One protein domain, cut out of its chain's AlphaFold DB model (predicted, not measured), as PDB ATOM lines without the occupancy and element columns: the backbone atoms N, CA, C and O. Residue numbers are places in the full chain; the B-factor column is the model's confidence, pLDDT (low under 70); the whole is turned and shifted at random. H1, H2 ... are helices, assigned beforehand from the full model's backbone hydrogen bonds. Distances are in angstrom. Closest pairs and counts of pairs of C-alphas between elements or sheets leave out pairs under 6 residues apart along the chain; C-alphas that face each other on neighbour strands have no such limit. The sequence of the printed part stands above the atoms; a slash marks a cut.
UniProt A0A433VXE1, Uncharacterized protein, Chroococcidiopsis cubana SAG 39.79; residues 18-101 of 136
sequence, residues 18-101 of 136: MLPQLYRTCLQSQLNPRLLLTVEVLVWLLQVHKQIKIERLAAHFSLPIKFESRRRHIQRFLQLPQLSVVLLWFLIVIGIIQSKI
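This is residues 18 to 101 of the 136 residues of an uncharacterized protein of Chroococcidiopsis cubana SAG 39.79 (UniProt A0A433VXE1). Two helix pairs, H1 with H5 and H3 with H4, make the ends of an elongated shape, and H2 stands between them, packed on H3. The printed part has 84 residues, five named helices, H1 to H5, and no named strand: all helix. It is only just compact, close to loose, with a radius of gyration of the C-alphas of 13.8 A, and spans 46 by 25 by 19 A.

H1, residues 21 to 30, touches H5, residues 85 to 100; the closest C-alphas, Cys 26 and Ile 92, are 6.1 A apart. H2, residues 33 to 49, touches H3, residues 54 to 60, with residues 42 to 46 alone, about perpendicular at 89 degrees; the closest C-alphas, Leu 45 and Leu 57, are 6.5 A apart. H3 touches H4, residues 67 to 78, at a steep tilt of 59 degrees; the closest C-alphas, Ala 58 and Arg 71, are 5.0 A apart. Every O i to N i+4 pair is within hydrogen-bond range in H2, H3 and H4, against 5 of 6 in H1 and 10 of 12 in H5.

H1 begins at C-alpha 21 (9.773, -4.749, 4.799); H5 ends at C-alpha 100 (17.716, -3.718, -7.069). H2 is 24.1 A long.

The printed part has no cut, no long link and no printed residue under 70.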
ATOM      1  N   MET A  18       9.198 -11.221  10.653       78.69
ATOM      2  CA  MET A  18       8.737 -12.449   9.967       78.69
ATOM      3  C   MET A  18       8.682 -12.327   8.431       78.69
ATOM      4  O   MET A  18       8.836 -13.320   7.719       78.69
ATOM      5  N   LEU A  19       8.450 -11.114   7.918       84.19
ATOM      6  CA  LEU A  19       8.464 -10.783   6.496       84.19
ATOM      7  C   LEU A  19       9.361  -9.562   6.251       84.19
ATOM      8  O   LEU A  19       9.229  -8.570   6.978       84.19
ATOM      9  N   PRO A  20      10.206  -9.564   5.200       89.31
ATOM     10  CA  PRO A  20      10.988  -8.384   4.854       89.31
ATOM     11  C   PRO A  20      10.082  -7.186   4.553       89.31
ATOM     12  O   PRO A  20       8.976  -7.337   4.024       89.31
ATOM     13  N   GLN A  21      10.575  -5.978   4.844       89.94
ATOM     14  CA  GLN A  21       9.773  -4.749   4.799       89.94
ATOM     15  C   GLN A  21       9.071  -4.530   3.452       89.94
ATOM     16  O   GLN A  21       7.912  -4.129   3.433       89.94
ATOM     17  N   LEU A  22       9.745  -4.841   2.341       90.75
ATOM     18  CA  LEU A  22       9.188  -4.730   0.992       90.75
ATOM     19  C   LEU A  22       7.893  -5.536   0.841       90.75
ATOM     20  O   LEU A  22       6.877  -4.989   0.423       90.75
ATOM     21  N   TYR A  23       7.905  -6.810   1.247       90.81
ATOM     22  CA  TYR A  23       6.724  -7.675   1.179       90.81
ATOM     23  C   TYR A  23       5.600  -7.124   2.045       90.81
ATOM     24  O   TYR A  23       4.454  -7.076   1.605       90.81
ATOM     25  N   ARG A  24       5.924  -6.671   3.259       91.12
ATOM     26  CA  ARG A  24       4.929  -6.139   4.191       91.12
ATOM     27  C   ARG A  24       4.248  -4.888   3.644       91.12
ATOM     28  O   ARG A  24       3.026  -4.824   3.677       91.12
ATOM     29  N   THR A  25       5.011  -3.949   3.082       91.00
ATOM     30  CA  THR A  25       4.468  -2.732   2.460       91.00
ATOM     31  C   THR A  25       3.560  -3.070   1.271       91.00
ATOM     32  O   THR A  25       2.450  -2.547   1.178       91.00
ATOM     33  N   CYS A  26       3.977  -3.991   0.392       90.69
ATOM     34  CA  CYS A  26       3.144  -4.446  -0.725       90.69
ATOM     35  C   CYS A  26       1.843  -5.102  -0.236       90.69
ATOM     36  O   CYS A  26       0.762  -4.742  -0.699       90.69
ATOM     37  N   LEU A  27       1.926  -6.020   0.732       91.19
ATOM     38  CA  LEU A  27       0.763  -6.718   1.285       91.19
ATOM     39  C   LEU A  27      -0.195  -5.760   2.004       91.19
ATOM     40  O   LEU A  27      -1.403  -5.866   1.817       91.19
ATOM     41  N   GLN A  28       0.318  -4.795   2.771       92.12
ATOM     42  CA  GLN A  28      -0.488  -3.775   3.458       92.12
ATOM     43  C   GLN A  28      -1.287  -2.896   2.492       92.12
ATOM     44  O   GLN A  28      -2.371  -2.444   2.845       92.12
ATOM     45  N   SER A  29      -0.787  -2.677   1.271       89.81
ATOM     46  CA  SER A  29      -1.522  -1.912   0.255       89.81
ATOM     47  C   SER A  29      -2.769  -2.632  -0.276       89.81
ATOM     48  O   SER A  29      -3.669  -1.977  -0.790       89.81
ATOM     49  N   GLN A  30      -2.824  -3.966  -0.162       88.88
ATOM     50  CA  GLN A  30      -3.884  -4.800  -0.749       88.88
ATOM     51  C   GLN A  30      -4.749  -5.508   0.303       88.88
ATOM     52  O   GLN A  30      -5.883  -5.899   0.022       88.88
ATOM     53  N   LEU A  31      -4.223  -5.708   1.514       92.12
ATOM     54  CA  LEU A  31      -4.841  -6.511   2.563       92.12
ATOM     55  C   LEU A  31      -5.172  -5.662   3.785       92.12
ATOM     56  O   LEU A  31      -4.345  -4.908   4.290       92.12
ATOM     57  N   ASN A  32      -6.373  -5.863   4.326       92.75
ATOM     58  CA  ASN A  32      -6.705  -5.325   5.640       92.75
ATOM     59  C   ASN A  32      -5.861  -6.013   6.742       92.75
ATOM     60  O   ASN A  32      -5.336  -7.113   6.523       92.75
ATOM     61  N   PRO A  33      -5.759  -5.424   7.949       93.00
ATOM     62  CA  PRO A  33      -4.890  -5.946   9.009       93.00
ATOM     63  C   PRO A  33      -5.158  -7.411   9.386       93.00
ATOM     64  O   PRO A  33      -4.230  -8.167   9.666       93.00
ATOM     65  N   ARG A  34      -6.423  -7.848   9.339       92.12
ATOM     66  CA  ARG A  34      -6.813  -9.231   9.652       92.12
ATOM     67  C   ARG A  34      -6.321 -10.225   8.598       92.12
ATOM     68  O   ARG A  34      -5.855 -11.312   8.942       92.12
ATOM     69  N   LEU A  35      -6.445  -9.869   7.320       92.69
ATOM     70  CA  LEU A  35      -5.963 -10.696   6.218       92.69
ATOM     71  C   LEU A  35      -4.435 -10.748   6.216       92.69
ATOM     72  O   LEU A  35      -3.875 -11.828   6.056       92.69
ATOM     73  N   LEU A  36      -3.772  -9.616   6.474       93.00
ATOM     74  CA  LEU A  36      -2.317  -9.549   6.596       93.00
ATOM     75  C   LEU A  36      -1.793 -10.480   7.696       93.00
ATOM     76  O   LEU A  36      -0.898 -11.274   7.429       93.00
ATOM     77  N   LEU A  37      -2.394 -10.445   8.890       92.38
ATOM     78  CA  LEU A  37      -2.012 -11.341   9.986       92.38
ATOM     79  C   LEU A  37      -2.175 -12.814   9.586       92.38
ATOM     80  O   LEU A  37      -1.317 -13.642   9.873       92.38
ATOM     81  N   THR A  38      -3.260 -13.138   8.880       93.12
ATOM     82  CA  THR A  38      -3.470 -14.497   8.360       93.12
ATOM     83  C   THR A  38      -2.357 -14.904   7.387       93.12
ATOM     84  O   THR A  38      -1.861 -16.024   7.488       93.12
ATOM     85  N   VAL A  39      -1.920 -14.009   6.486       92.69
ATOM     86  CA  VAL A  39      -0.765 -14.266   5.600       92.69
ATOM     87  C   VAL A  39       0.508 -14.480   6.415       92.69
ATOM     88  O   VAL A  39       1.203 -15.463   6.177       92.69
ATOM     89  N   GLU A  40       0.810 -13.602   7.373       92.31
ATOM     90  CA  GLU A  40       2.014 -13.687   8.210       92.31
ATOM     91  C   GLU A  40       2.076 -15.034   8.958       92.31
ATOM     92  O   GLU A  40       3.087 -15.735   8.888       92.31
ATOM     93  N   VAL A  41       0.965 -15.465   9.568       92.62
ATOM     94  CA  VAL A  41       0.864 -16.772  10.243       92.62
ATOM     95  C   VAL A  41       1.041 -17.929   9.259       92.62
ATOM     96  O   VAL A  41       1.762 -18.881   9.554       92.62
ATOM     97  N   LEU A  42       0.411 -17.878   8.081       92.81
ATOM     98  CA  LEU A  42       0.543 -18.944   7.084       92.81
ATOM     99  C   LEU A  42       1.968 -19.042   6.527       92.81
ATOM    100  O   LEU A  42       2.481 -20.150   6.376       92.81
ATOM    101  N   VAL A  43       2.626 -17.911   6.256       92.38
ATOM    102  CA  VAL A  43       4.029 -17.885   5.819       92.38
ATOM    103  C   VAL A  43       4.931 -18.461   6.903       92.38
ATOM    104  O   VAL A  43       5.796 -19.281   6.597       92.38
ATOM    105  N   TRP A  44       4.702 -18.109   8.165       92.12
ATOM    106  CA  TRP A  44       5.450 -18.687   9.273       92.12
ATOM    107  C   TRP A  44       5.256 -20.202   9.382       92.12
ATOM    108  O   TRP A  44       6.234 -20.942   9.460       92.12
ATOM    109  N   LEU A  45       4.017 -20.693   9.294       92.56
ATOM    110  CA  LEU A  45       3.739 -22.133   9.299       92.56
ATOM    111  C   LEU A  45       4.446 -22.851   8.144       92.56
ATOM    112  O   LEU A  45       4.994 -23.936   8.334       92.56
ATOM    113  N   LEU A  46       4.487 -22.241   6.958       92.75
ATOM    114  CA  LEU A  46       5.241 -22.763   5.818       92.75
ATOM    115  C   LEU A  46       6.751 -22.782   6.088       92.75
ATOM    116  O   LEU A  46       7.428 -23.747   5.729       92.75
ATOM    117  N   GLN A  47       7.287 -21.748   6.736       90.69
ATOM    118  CA  GLN A  47       8.701 -21.674   7.097       90.69
ATOM    119  C   GLN A  47       9.087 -22.705   8.161       90.69
ATOM    120  O   GLN A  47      10.175 -23.268   8.054       90.69
ATOM    121  N   VAL A  48       8.219 -22.975   9.135       91.69
ATOM    122  CA  VAL A  48       8.465 -23.941  10.216       91.69
ATOM    123  C   VAL A  48       8.279 -25.376   9.729       91.69
ATOM    124  O   VAL A  48       9.160 -26.209   9.914       91.69
ATOM    125  N   HIS A  49       7.160 -25.674   9.067       90.69
ATOM    126  CA  HIS A  49       6.799 -27.048   8.708       90.69
ATOM    127  C   HIS A  49       7.303 -27.491   7.333       90.69
ATOM    128  O   HIS A  49       7.227 -28.678   7.022       90.69
ATOM    129  N   LYS A  50       7.781 -26.562   6.490       91.00
ATOM    130  CA  LYS A  50       8.294 -26.824   5.129       91.00
ATOM    131  C   LYS A  50       7.338 -27.632   4.241       91.00
ATOM    132  O   LYS A  50       7.764 -28.298   3.301       91.00
ATOM    133  N   GLN A  51       6.036 -27.567   4.519       92.44
ATOM    134  CA  GLN A  51       5.029 -28.361   3.829       92.44
ATOM    135  C   GLN A  51       3.828 -27.511   3.431       92.44
ATOM    136  O   GLN A  51       3.173 -26.893   4.263       92.44
ATOM    137  N   ILE A  52       3.505 -27.548   2.139       91.31
ATOM    138  CA  ILE A  52       2.453 -26.730   1.522       91.31
ATOM    139  C   ILE A  52       1.048 -27.351   1.593       91.31
ATOM    140  O   ILE A  52       0.082 -26.735   1.152       91.31
ATOM    141  N   LYS A  53       0.909 -28.582   2.110       95.25
ATOM    142  CA  LYS A  53      -0.393 -29.270   2.177       95.25
ATOM    143  C   LYS A  53      -1.328 -28.521   3.128       95.25
ATOM    144  O   LYS A  53      -0.980 -28.324   4.293       95.25
ATOM    145  N   ILE A  54      -2.525 -28.166   2.658       95.62
ATOM    146  CA  ILE A  54      -3.507 -27.400   3.443       95.62
ATOM    147  C   ILE A  54      -3.870 -28.138   4.736       95.62
ATOM    148  O   ILE A  54      -4.046 -27.507   5.770       95.62
ATOM    149  N   GLU A  55      -3.922 -29.468   4.717       95.38
ATOM    150  CA  GLU A  55      -4.198 -30.300   5.890       95.38
ATOM    151  C   GLU A  55      -3.141 -30.111   6.980       95.38
ATOM    152  O   GLU A  55      -3.478 -30.020   8.159       95.38
ATOM    153  N   ARG A  56      -1.861 -30.012   6.597       95.38
ATOM    154  CA  ARG A  56      -0.772 -29.764   7.552       95.38
ATOM    155  C   ARG A  56      -0.839 -28.353   8.102       95.38
ATOM    156  O   ARG A  56      -0.744 -28.181   9.311       95.38
ATOM    157  N   LEU A  57      -1.082 -27.366   7.242       95.25
ATOM    158  CA  LEU A  57      -1.282 -25.990   7.690       95.25
ATOM    159  C   LEU A  57      -2.462 -25.909   8.667       95.25
ATOM    160  O   LEU A  57      -2.315 -25.357   9.747       95.25
ATOM    161  N   ALA A  58      -3.592 -26.549   8.361       95.88
ATOM    162  CA  ALA A  58      -4.779 -26.586   9.214       95.88
ATOM    163  C   ALA A  58      -4.575 -27.333  10.543       95.88
ATOM    164  O   ALA A  58      -5.267 -27.035  11.518       95.88
ATOM    165  N   ALA A  59      -3.655 -28.299  10.601       95.44
ATOM    166  CA  ALA A  59      -3.309 -28.998  11.836       95.44
ATOM    167  C   ALA A  59      -2.577 -28.076  12.824       95.44
ATOM    168  O   ALA A  59      -2.822 -28.164  14.024       95.44
ATOM    169  N   HIS A  60      -1.743 -27.170  12.307       93.69
ATOM    170  CA  HIS A  60      -0.919 -26.249  13.094       93.69
ATOM    171  C   HIS A  60      -1.479 -24.819  13.166       93.69
ATOM    172  O   HIS A  60      -0.954 -23.980  13.893       93.69
ATOM    173  N   PHE A  61      -2.560 -24.528  12.439       92.31
ATOM    174  CA  PHE A  61      -3.191 -23.214  12.445       92.31
ATOM    175  C   PHE A  61      -3.855 -22.936  13.798       92.31
ATOM    176  O   PHE A  61      -4.757 -23.663  14.225       92.31
ATOM    177  N   SER A  62      -3.423 -21.861  14.456       84.94
ATOM    178  CA  SER A  62      -3.799 -21.472  15.819       84.94
ATOM    179  C   SER A  62      -5.200 -20.848  15.897       84.94
ATOM    180  O   SER A  62      -5.373 -19.716  16.339       84.94
ATOM    181  N   LEU A  63      -6.220 -21.587  15.452       88.06
ATOM    182  CA  LEU A  63      -7.628 -21.261  15.676       88.06
ATOM    183  C   LEU A  63      -8.290 -22.352  16.531       88.06
ATOM    184  O   LEU A  63      -8.236 -23.527  16.145       88.06
ATOM    185  N   PRO A  64      -8.962 -22.010  17.645       89.81
ATOM    186  CA  PRO A  64      -9.640 -22.972  18.515       89.81
ATOM    187  C   PRO A  64     -10.989 -23.406  17.915       89.81
ATOM    188  O   PRO A  64     -12.056 -23.178  18.473       89.81
ATOM    189  N   ILE A  65     -10.952 -24.003  16.724       93.31
ATOM    190  CA  ILE A  65     -12.121 -24.514  16.002       93.31
ATOM    191  C   ILE A  65     -11.843 -25.933  15.502       93.31
ATOM    192  O   ILE A  65     -10.696 -26.387  15.481       93.31
ATOM    193  N   LYS A  66     -12.893 -26.635  15.058       96.94
ATOM    194  CA  LYS A  66     -12.760 -27.974  14.465       96.94
ATOM    195  C   LYS A  66     -11.745 -27.960  13.317       96.94
ATOM    196  O   LYS A  66     -11.729 -27.029  12.510       96.94
ATOM    197  N   PHE A  67     -10.950 -29.022  13.208       96.50
ATOM    198  CA  PHE A  67      -9.939 -29.180  12.157       96.50
ATOM    199  C   PHE A  67     -10.510 -28.946  10.749       96.50
ATOM    200  O   PHE A  67      -9.971 -28.151   9.982       96.50
ATOM    201  N   GLU A  68     -11.658 -29.557  10.446       97.06
ATOM    202  CA  GLU A  68     -12.360 -29.392   9.168       97.06
ATOM    203  C   GLU A  68     -12.729 -27.926   8.883       97.06
ATOM    204  O   GLU A  68     -12.606 -27.445   7.753       97.06
ATOM    205  N   SER A  69     -13.111 -27.179   9.922       96.69
ATOM    206  CA  SER A  69     -13.388 -25.747   9.820       96.69
ATOM    207  C   SER A  69     -12.115 -24.939   9.565       96.69
ATOM    208  O   SER A  69     -12.154 -24.022   8.747       96.69
ATOM    209  N   ARG A  70     -10.978 -25.289  10.188       96.12
ATOM    210  CA  ARG A  70      -9.673 -24.661   9.892       96.12
ATOM    211  C   ARG A  70      -9.247 -24.910   8.452       96.12
ATOM    212  O   ARG A  70      -8.868 -23.966   7.765       96.12
ATOM    213  N   ARG A  71      -9.371 -26.149   7.966       96.88
ATOM    214  CA  ARG A  71      -9.049 -26.497   6.574       96.88
ATOM    215  C   ARG A  71      -9.877 -25.658   5.605       96.88
ATOM    216  O   ARG A  71      -9.320 -25.008   4.725       96.88
ATOM    217  N   ARG A  72     -11.197 -25.602   5.815       96.81
ATOM    218  CA  ARG A  72     -12.109 -24.800   4.988       96.81
ATOM    219  C   ARG A  72     -11.825 -23.301   5.088       96.81
ATOM    220  O   ARG A  72     -11.963 -22.594   4.095       96.81
ATOM    221  N   HIS A  73     -11.426 -22.814   6.261       94.69
ATOM    222  CA  HIS A  73     -11.026 -21.424   6.459       94.69
ATOM    223  C   HIS A  73      -9.804 -21.067   5.606       94.69
ATOM    224  O   HIS A  73      -9.873 -20.107   4.846       94.69
ATOM    225  N   ILE A  74      -8.736 -21.872   5.658       95.62
ATOM    226  CA  ILE A  74      -7.527 -21.658   4.845       95.62
ATOM    227  C   ILE A  74      -7.861 -21.741   3.352       95.62
ATOM    228  O   ILE A  74      -7.435 -20.884   2.585       95.62
ATOM    229  N   GLN A  75      -8.670 -22.720   2.933       96.25
ATOM    230  CA  GLN A  75      -9.103 -22.843   1.534       96.25
ATOM    231  C   GLN A  75      -9.821 -21.582   1.043       96.25
ATOM    232  O   GLN A  75      -9.442 -21.025   0.018       96.25
ATOM    233  N   ARG A  76     -10.821 -21.104   1.794       95.56
ATOM    234  CA  ARG A  76     -11.567 -19.886   1.448       95.56
ATOM    235  C   ARG A  76     -10.674 -18.651   1.460       95.56
ATOM    236  O   ARG A  76     -10.818 -17.802   0.592       95.56
ATOM    237  N   PHE A  77      -9.759 -18.568   2.423       94.50
ATOM    238  CA  PHE A  77      -8.793 -17.481   2.507       94.50
ATOM    239  C   PHE A  77      -7.920 -17.419   1.250       94.50
ATOM    240  O   PHE A  77      -7.853 -16.371   0.626       94.50
ATOM    241  N   LEU A  78      -7.337 -18.545   0.820       93.12
ATOM    242  CA  LEU A  78      -6.489 -18.627  -0.381       93.12
ATOM    243  C   LEU A  78      -7.239 -18.350  -1.697       93.12
ATOM    244  O   LEU A  78      -6.606 -18.095  -2.715       93.12
ATOM    245  N   GLN A  79      -8.570 -18.397  -1.681       94.25
ATOM    246  CA  GLN A  79      -9.432 -18.087  -2.826       94.25
ATOM    247  C   GLN A  79      -9.899 -16.624  -2.857       94.25
ATOM    248  O   GLN A  79     -10.645 -16.241  -3.758       94.25
ATOM    249  N   LEU A  80      -9.496 -15.801  -1.885       93.12
ATOM    250  CA  LEU A  80      -9.877 -14.394  -1.848       93.12
ATOM    251  C   LEU A  80      -9.315 -13.635  -3.066       93.12
ATOM    252  O   LEU A  80      -8.127 -13.773  -3.364       93.12
ATOM    253  N   PRO A  81     -10.110 -12.772  -3.733       90.25
ATOM    254  CA  PRO A  81      -9.643 -11.974  -4.872       90.25
ATOM    255  C   PRO A  81      -8.420 -11.103  -4.554       90.25
ATOM    256  O   PRO A  81      -7.560 -10.891  -5.406       90.25
ATOM    257  N   GLN A  82      -8.310 -10.639  -3.304       89.38
ATOM    258  CA  GLN A  82      -7.179  -9.849  -2.814       89.38
ATOM    259  C   GLN A  82      -5.866 -10.641  -2.787       89.38
ATOM    260  O   GLN A  82      -4.801 -10.036  -2.768       89.38
ATOM    261  N   LEU A  83      -5.930 -11.977  -2.785       88.50
ATOM    262  CA  LEU A  83      -4.765 -12.853  -2.892       88.50
ATOM    263  C   LEU A  83      -4.468 -13.270  -4.337       88.50
ATOM    264  O   LEU A  83      -3.677 -14.190  -4.556       88.50
ATOM    265  N   SER A  84      -5.092 -12.626  -5.331       88.19
ATOM    266  CA  SER A  84      -4.789 -12.941  -6.724       88.19
ATOM    267  C   SER A  84      -3.303 -12.730  -7.010       88.19
ATOM    268  O   SER A  84      -2.684 -11.764  -6.554       88.19
ATOM    269  N   VAL A  85      -2.741 -13.645  -7.803       84.69
ATOM    270  CA  VAL A  85      -1.337 -13.577  -8.217       84.69
ATOM    271  C   VAL A  85      -1.072 -12.240  -8.902       84.69
ATOM    272  O   VAL A  85      -0.147 -11.544  -8.523       84.69
ATOM    273  N   VAL A  86      -1.936 -11.817  -9.825       85.31
ATOM    274  CA  VAL A  86      -1.778 -10.552 -10.560       85.31
ATOM    275  C   VAL A  86      -1.656  -9.347  -9.619       85.31
ATOM    276  O   VAL A  86      -0.747  -8.537  -9.786       85.31
ATOM    277  N   LEU A  87      -2.526  -9.236  -8.610       84.50
ATOM    278  CA  LEU A  87      -2.529  -8.076  -7.713       84.50
ATOM    279  C   LEU A  87      -1.369  -8.107  -6.715       84.50
ATOM    280  O   LEU A  87      -0.699  -7.097  -6.524       84.50
ATOM    281  N   LEU A  88      -1.111  -9.250  -6.078       87.12
ATOM    282  CA  LEU A  88      -0.075  -9.324  -5.045       87.12
ATOM    283  C   LEU A  88       1.322  -9.498  -5.621       87.12
ATOM    284  O   LEU A  88       2.255  -8.794  -5.234       87.12
ATOM    285  N   TRP A  89       1.479 -10.464  -6.521       89.19
ATOM    286  CA  TRP A  89       2.788 -10.872  -7.001       89.19
ATOM    287  C   TRP A  89       3.442  -9.770  -7.829       89.19
ATOM    288  O   TRP A  89       4.621  -9.492  -7.625       89.19
ATOM    289  N   PHE A  90       2.700  -9.066  -8.692       89.12
ATOM    290  CA  PHE A  90       3.322  -8.038  -9.538       89.12
ATOM    291  C   PHE A  90       3.794  -6.842  -8.731       89.12
ATOM    292  O   PHE A  90       4.880  -6.340  -9.002       89.12
ATOM    293  N   LEU A  91       3.044  -6.419  -7.710       90.44
ATOM    294  CA  LEU A  91       3.487  -5.345  -6.818       90.44
ATOM    295  C   LEU A  91       4.800  -5.709  -6.120       90.44
ATOM    296  O   LEU A  91       5.707  -4.881  -6.040       90.44
ATOM    297  N   ILE A  92       4.928  -6.960  -5.674       91.88
ATOM    298  CA  ILE A  92       6.154  -7.466  -5.053       91.88
ATOM    299  C   ILE A  92       7.299  -7.499  -6.072       91.88
ATOM    300  O   ILE A  92       8.378  -6.982  -5.789       91.88
ATOM    301  N   VAL A  93       7.084  -8.067  -7.262       91.00
ATOM    302  CA  VAL A  93       8.113  -8.177  -8.310       91.00
ATOM    303  C   VAL A  93       8.591  -6.804  -8.771       91.00
ATOM    304  O   VAL A  93       9.798  -6.580  -8.858       91.00
ATOM    305  N   ILE A  94       7.672  -5.865  -9.006       89.50
ATOM    306  CA  ILE A  94       7.997  -4.479  -9.362       89.50
ATOM    307  C   ILE A  94       8.824  -3.839  -8.247       89.50
ATOM    308  O   ILE A  94       9.879  -3.270  -8.530       89.50
ATOM    309  N   GLY A  95       8.405  -3.990  -6.987       91.25
ATOM    310  CA  GLY A  95       9.158  -3.491  -5.839       91.25
ATOM    311  C   GLY A  95      10.573  -4.070  -5.774       91.25
ATOM    312  O   GLY A  95      11.537  -3.333  -5.560       91.25
ATOM    313  N   ILE A  96      10.732  -5.377  -6.009       91.06
ATOM    314  CA  ILE A  96      12.047  -6.032  -6.021       91.06
ATOM    315  C   ILE A  96      12.916  -5.449  -7.139       91.06
ATOM    316  O   ILE A  96      14.049  -5.045  -6.872       91.06
ATOM    317  N   ILE A  97      12.390  -5.353  -8.363       88.88
ATOM    318  CA  ILE A  97      13.115  -4.812  -9.518       88.88
ATOM    319  C   ILE A  97      13.559  -3.374  -9.246       88.88
ATOM    320  O   ILE A  97      14.739  -3.069  -9.403       88.88
ATOM    321  N   GLN A  98      12.659  -2.513  -8.770       88.69
ATOM    322  CA  GLN A  98      12.961  -1.111  -8.466       88.69
ATOM    323  C   GLN A  98      13.983  -0.959  -7.330       88.69
ATOM    324  O   GLN A  98      14.824  -0.065  -7.377       88.69
ATOM    325  N   SER A  99      13.955  -1.845  -6.328       88.94
ATOM    326  CA  SER A  99      14.919  -1.811  -5.219       88.94
ATOM    327  C   SER A  99      16.332  -2.253  -5.620       88.94
ATOM    328  O   SER A  99      17.310  -1.859  -4.985       88.94
ATOM    329  N   LYS A 100      16.454  -3.080  -6.666       87.75
ATOM    330  CA  LYS A 100      17.716  -3.718  -7.069       87.75
ATOM    331  C   LYS A 100      18.328  -3.128  -8.334       87.75
ATOM    332  O   LYS A 100      19.546  -3.160  -8.497       87.75
ATOM    333  N   ILE A 101      17.508  -2.599  -9.237       86.50
ATOM    334  CA  ILE A 101      17.925  -2.126 -10.553       86.50
ATOM    335  C   ILE A 101      17.704  -0.617 -10.629       86.50
ATOM    336  O   ILE A 101      16.581  -0.127 -10.546       86.50
TER     337      ILE A 101